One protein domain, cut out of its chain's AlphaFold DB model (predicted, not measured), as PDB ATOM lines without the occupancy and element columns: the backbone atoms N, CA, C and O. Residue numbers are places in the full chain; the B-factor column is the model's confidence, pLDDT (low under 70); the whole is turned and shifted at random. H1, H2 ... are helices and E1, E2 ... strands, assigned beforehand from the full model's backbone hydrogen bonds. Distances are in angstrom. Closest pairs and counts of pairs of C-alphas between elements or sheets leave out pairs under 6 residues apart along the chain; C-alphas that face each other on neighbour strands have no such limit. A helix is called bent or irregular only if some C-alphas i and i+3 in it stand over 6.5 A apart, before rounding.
ATOM      1  N   ALA A  77     134.309  94.926 156.699       65.50
ATOM      2  CA  ALA A  77     134.580  96.330 156.510       65.50
ATOM      3  C   ALA A  77     136.040  96.526 156.897       65.50
ATOM      4  O   ALA A  77     136.414  96.317 158.050       65.50
ATOM      5  N   VAL A  78     136.885  96.781 155.900       74.81
ATOM      6  CA  VAL A  78     138.301  97.009 156.150       74.81
ATOM      7  C   VAL A  78     138.388  98.358 156.860       74.81
ATOM      8  O   VAL A  78     137.927  99.341 156.276       74.81
ATOM      9  N   PRO A  79     138.914  98.419 158.099       82.06
ATOM     10  CA  PRO A  79     139.120  99.688 158.780       82.06
ATOM     11  C   PRO A  79     139.954 100.615 157.897       82.06
ATOM     12  O   PRO A  79     141.020 100.216 157.424       82.06
ATOM     13  N   CYS A  80     139.480 101.836 157.672       86.56
ATOM     14  CA  CYS A  80     140.210 102.854 156.932       86.56
ATOM     15  C   CYS A  80     140.682 103.956 157.866       86.56
ATOM     16  O   CYS A  80     139.983 104.349 158.797       86.56
ATOM     17  N   VAL A  81     141.885 104.456 157.611       90.25
ATOM     18  CA  VAL A  81     142.430 105.593 158.344       90.25
ATOM     19  C   VAL A  81     141.794 106.857 157.783       90.25
ATOM     20  O   VAL A  81     141.902 107.110 156.587       90.25
ATOM     21  N   THR A  82     141.124 107.623 158.636       90.38
ATOM     22  CA  THR A  82     140.476 108.884 158.254       90.38
ATOM     23  C   THR A  82     141.334 110.089 158.602       90.38
ATOM     24  O   THR A  82     141.251 111.108 157.932       90.38
ATOM     25  N   ASP A  83     142.138 109.982 159.662       91.25
ATOM     26  CA  ASP A  83     142.962 111.083 160.145       91.25
ATOM     27  C   ASP A  83     144.200 110.577 160.897       91.25
ATOM     28  O   ASP A  83     144.171 109.516 161.536       91.25
ATOM     29  N   VAL A  84     145.289 111.340 160.804       94.00
ATOM     30  CA  VAL A  84     146.570 111.062 161.463       94.00
ATOM     31  C   VAL A  84     147.104 112.358 162.063       94.00
ATOM     32  O   VAL A  84     147.531 113.246 161.329       94.00
ATOM     33  N   ASP A  85     147.163 112.420 163.392       96.69
ATOM     34  CA  ASP A  85     147.667 113.574 164.139       96.69
ATOM     35  C   ASP A  85     148.998 113.234 164.845       96.69
ATOM     36  O   ASP A  85     149.007 112.547 165.878       96.69
ATOM     37  N   PRO A  86     150.157 113.630 164.278       95.12
ATOM     38  CA  PRO A  86     151.466 113.345 164.851       95.12
ATOM     39  C   PRO A  86     151.864 114.336 165.954       95.12
ATOM     40  O   PRO A  86     151.939 115.549 165.758       95.12
ATOM     41  N   GLU A  87     152.296 113.809 167.098       96.88
ATOM     42  CA  GLU A  87     152.827 114.612 168.197       96.88
ATOM     43  C   GLU A  87     154.304 114.961 167.940       96.88
ATOM     44  O   GLU A  87     155.219 114.254 168.369       96.88
ATOM     45  N   LEU A  88     154.559 116.082 167.257       94.88
ATOM     46  CA  LEU A  88     155.908 116.502 166.828       94.88
ATOM     47  C   LEU A  88     156.929 116.620 167.975       94.88
ATOM     48  O   LEU A  88     158.127 116.431 167.767       94.88
ATOM     49  N   ARG A  89     156.469 116.900 169.201       96.50
ATOM     50  CA  ARG A  89     157.334 116.996 170.391       96.50
ATOM     51  C   ARG A  89     157.845 115.643 170.888       96.50
ATOM     52  O   ARG A  89     158.829 115.605 171.618       96.50
ATOM     53  N   SER A  90     157.204 114.547 170.486       95.69
ATOM     54  CA  SER A  90     157.596 113.181 170.853       95.69
ATOM     55  C   SER A  90     158.644 112.572 169.909       95.69
ATOM     56  O   SER A  90     159.130 111.466 170.158       95.69
ATOM     57  N   CYS A  91     158.987 113.270 168.822       96.38
ATOM     58  CA  CYS A  91     159.884 112.767 167.792       96.38
ATOM     59  C   CYS A  91     161.330 112.640 168.289       96.38
ATOM     60  O   CYS A  91     161.938 113.609 168.739       96.38
ATOM     61  N   ARG A  92     161.917 111.452 168.127       96.88
ATOM     62  CA  ARG A  92     163.332 111.174 168.414       96.88
ATOM     63  C   ARG A  92     164.017 110.480 167.233       96.88
ATOM     64  O   ARG A  92     163.351 109.717 166.535       96.88
ATOM     65  N   PRO A  93     165.324 110.688 166.999       96.06
ATOM     66  CA  PRO A  93     166.067 109.945 165.983       96.06
ATOM     67  C   PRO A  93     165.973 108.435 166.204       96.06
ATOM     68  O   PRO A  93     166.181 107.953 167.319       96.06
ATOM     69  N   LEU A  94     165.654 107.689 165.147       96.06
ATOM     70  CA  LEU A  94     165.585 106.234 165.204       96.06
ATOM     71  C   LEU A  94     166.988 105.645 165.011       96.06
ATOM     72  O   LEU A  94     167.635 105.850 163.982       96.06
ATOM     73  N   SER A  95     167.470 104.906 166.007       93.06
ATOM     74  CA  SER A  95     168.789 104.275 165.955       93.06
ATOM     75  C   SER A  95     168.878 103.273 164.799       93.06
ATOM     76  O   SER A  95     167.991 102.445 164.615       93.06
ATOM     77  N   GLY A  96     169.967 103.336 164.030       92.31
ATOM     78  CA  GLY A  96     170.236 102.402 162.931       92.31
ATOM     79  C   GLY A  96     169.643 102.791 161.574       92.31
ATOM     80  O   GLY A  96     169.967 102.142 160.584       92.31
ATOM     81  N   VAL A  97     168.842 103.860 161.492       93.31
ATOM     82  CA  VAL A  97     168.300 104.358 160.218       93.31
ATOM     83  C   VAL A  97     168.598 105.856 160.079       93.31
ATOM     84  O   VAL A  97     167.898 106.683 160.668       93.31
ATOM     85  N   PRO A  98     169.646 106.243 159.328       92.62
ATOM     86  CA  PRO A  98     169.986 107.648 159.153       92.62
ATOM     87  C   PRO A  98     168.830 108.400 158.483       92.62
ATOM     88  O   PRO A  98     168.305 107.974 157.457       92.62
ATOM     89  N   GLY A  99     168.440 109.529 159.076       91.00
ATOM     90  CA  GLY A  99     167.349 110.368 158.575       91.00
ATOM     91  C   GLY A  99     165.938 109.922 158.972       91.00
ATOM     92  O   GLY A  99     164.983 110.553 158.531       91.00
ATOM     93  N   ALA A 100     165.778 108.885 159.804       94.50
ATOM     94  CA  ALA A 100     164.471 108.479 160.322       94.50
ATOM     95  C   ALA A 100     164.209 109.020 161.736       94.50
ATOM     96  O   ALA A 100     165.092 109.034 162.598       94.50
ATOM     97  N   LEU A 101     162.959 109.419 161.980       95.12
ATOM     98  CA  LEU A 101     162.450 109.829 163.285       95.12
ATOM     99  C   LEU A 101     161.354 108.858 163.731       95.12
ATOM    100  O   LEU A 101     160.540 108.410 162.929       95.12
ATOM    101  N   GLN A 102     161.326 108.556 165.023       95.38
ATOM    102  CA  GLN A 102     160.235 107.856 165.681       95.38
ATOM    103  C   GLN A 102     159.409 108.870 166.467       95.38
ATOM    104  O   GLN A 102     159.938 109.492 167.386       95.38
ATOM    105  N   CYS A 103     158.126 108.998 166.134       96.62
ATOM    106  CA  CYS A 103     157.175 109.894 166.794       96.62
ATOM    107  C   CYS A 103     155.950 109.104 167.277       96.62
ATOM    108  O   CYS A 103     155.650 108.030 166.752       96.62
ATOM    109  N   ARG A 104     155.233 109.639 168.265       97.44
ATOM    110  CA  ARG A 104     153.871 109.219 168.609       97.44
ATOM    111  C   ARG A 104     152.874 109.955 167.722       97.44
ATOM    112  O   ARG A 104     153.112 111.096 167.336       97.44
ATOM    113  N   ALA A 105     151.769 109.294 167.412       97.06
ATOM    114  CA  ALA A 105     150.654 109.881 166.687       97.06
ATOM    115  C   ALA A 105     149.342 109.273 167.184       97.06
ATOM    116  O   ALA A 105     149.309 108.096 167.556       97.06
ATOM    117  N   ALA A 106     148.282 110.073 167.171       97.25
ATOM    118  CA  ALA A 106     146.920 109.579 167.255       97.25
ATOM    119  C   ALA A 106     146.436 109.245 165.839       97.25
ATOM    120  O   ALA A 106     146.691 109.988 164.893       97.25
ATOM    121  N   VAL A 107     145.773 108.100 165.684       95.31
ATOM    122  CA  VAL A 107     145.243 107.648 164.394       95.31
ATOM    123  C   VAL A 107     143.760 107.389 164.564       95.31
ATOM    124  O   VAL A 107     143.366 106.585 165.411       95.31
ATOM    125  N   THR A 108     142.954 108.054 163.745       93.94
ATOM    126  CA  THR A 108     141.507 107.853 163.717       93.94
ATOM    127  C   THR A 108     141.166 106.903 162.581       93.94
ATOM    128  O   THR A 108     141.642 107.056 161.454       93.94
ATOM    129  N   VAL A 109     140.366 105.887 162.896       91.81
ATOM    130  CA  VAL A 109     140.025 104.808 161.972       91.81
ATOM    131  C   VAL A 109     138.513 104.648 161.929       91.81
ATOM    132  O   VAL A 109     137.881 104.503 162.974       91.81
ATOM    133  N   SER A 110     137.945 104.632 160.726       87.31
ATOM    134  CA  SER A 110     136.538 104.313 160.507       87.31
ATOM    135  C   SER A 110     136.374 102.884 160.003       87.31
ATOM    136  O   SER A 110     137.154 102.382 159.196       87.31
ATOM    137  N   LEU A 111     135.328 102.217 160.486       87.44
ATOM    138  CA  LEU A 111     134.876 100.914 159.994       87.44
ATOM    139  C   LEU A 111     133.784 101.059 158.927       87.44
ATOM    140  O   LEU A 111     133.280 100.061 158.421       87.44
ATOM    141  N   VAL A 112     133.381 102.286 158.595       82.69
ATOM    142  CA  VAL A 112     132.306 102.546 157.643       82.69
ATOM    143  C   VAL A 112     132.915 102.804 156.270       82.69
ATOM    144  O   VAL A 112     133.537 103.830 156.019       82.69
ATOM    145  N   SER A 113     132.692 101.878 155.338       68.44
ATOM    146  CA  SER A 113     133.286 101.921 153.996       68.44
ATOM    147  C   SER A 113     132.923 103.163 153.174       68.44
ATOM    148  O   SER A 113     133.670 103.530 152.270       68.44
ATOM    149  N   THR A 114     131.794 103.814 153.466       78.06
ATOM    150  CA  THR A 114     131.356 105.031 152.766       78.06
ATOM    151  C   THR A 114     132.118 106.272 153.214       78.06
ATOM    152  O   THR A 114     132.305 107.176 152.409       78.06
ATOM    153  N   GLU A 115     132.582 106.318 154.465       73.50
ATOM    154  CA  GLU A 115     133.379 107.438 154.987       73.50
ATOM    155  C   GLU A 115     134.786 107.443 154.372       73.50
ATOM    156  O   GLU A 115     135.354 108.495 154.105       73.50
ATOM    157  N   CYS A 116     135.300 106.260 154.035       71.00
ATOM    158  CA  CYS A 116     136.598 106.081 153.385       71.00
ATOM    159  C   CYS A 116     136.616 106.476 151.901       71.00
ATOM    160  O   CYS A 116     137.685 106.576 151.309       71.00
ATOM    161  N   ALA A 117     135.451 106.629 151.261       67.56
ATOM    162  CA  ALA A 117     135.368 106.919 149.829       67.56
ATOM    163  C   ALA A 117     135.680 108.391 149.490       67.56
ATOM    164  O   ALA A 117     135.761 108.729 148.309       67.56
ATOM    165  N   GLY A 118     135.827 109.248 150.507       59.56
ATOM    166  CA  GLY A 118     136.092 110.682 150.362       59.56
ATOM    167  C   GLY A 118     137.311 111.203 151.130       59.56
ATOM    168  O   GLY A 118     137.434 112.422 151.240       59.56
ATOM    169  N   ALA A 119     138.156 110.317 151.670       53.19
ATOM    170  CA  ALA A 119     139.418 110.665 152.333       53.19
ATOM    171  C   ALA A 119     140.591 110.721 151.340       53.19
ATOM    172  O   ALA A 119     140.605 109.896 150.396       53.19
TER     173      ALA A 119
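AT A GLANCE: This is residues 77 to 119 of the 119 residues of an uncharacterized protein of Bambusicola thoracicus (UniProt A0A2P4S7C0). This is one long, bowed hairpin of two antiparallel strands, E1 and E2, both of which bend, with the loop of residues 94 to 100 at one end and the short helix H1 at the other. The hairpin makes the longest axis of a rod whose C-alphas span 39 by 19 by 14 A. The printed part has 43 residues, with two named strands and one named helix in the order E1, E2, H1, and the class is mostly strand. The whole is extended, with a radius of gyration of the C-alphas of 14.3 A.

IN THESE COORDINATES: E1, residues 80 to 93, is 28.3 A long from C-alpha 80 at (140.210, 102.854, 156.932) to C-alpha 93 at (166.067, 109.945, 165.983), and it bends by 84 degrees at residue 89. E2, residues 101 to 110, is 26.6 A long and bends by 58 degrees at residue 104. H1, residues 115 to 118, ends with C-alpha 118 at (136.092, 110.682, 150.362); it is neither bent nor irregular, but only just: C-alphas 115 and 118 are 6.3 A apart.

HOW THE PARTS SIT: E1 and E2 form a hairpin, antiparallel at 162 degrees between their directions. C-alphas 86 and 105 face each other at 4.0 A. N 80 and O 110 are within hydrogen-bond range at 2.8 A, and so are N 102 and O 92, also at 2.8 A. The closest C-alphas of E1 and H1 are those of Cys 80 and Cys 116, 6.0 A apart; those of E2 and H1 are Ser 110 and Cys 116, 7.3 A apart. H1 is too short for an O i to N i+4 pair, and its one O i to N i+3 pair is not within range.

THE WHOLE: The two C-alphas farthest apart, those of Gly 96 and Thr 114, are 40.3 A apart. The printed part has no cut and ends at residue 119, the chain's last residue. The link from E1 to E2 is short, and that from E2 to H1 is tight. The mean pLDDT of the printed part is 87.9; residues 77, 113 and 117 to 119 are under 70.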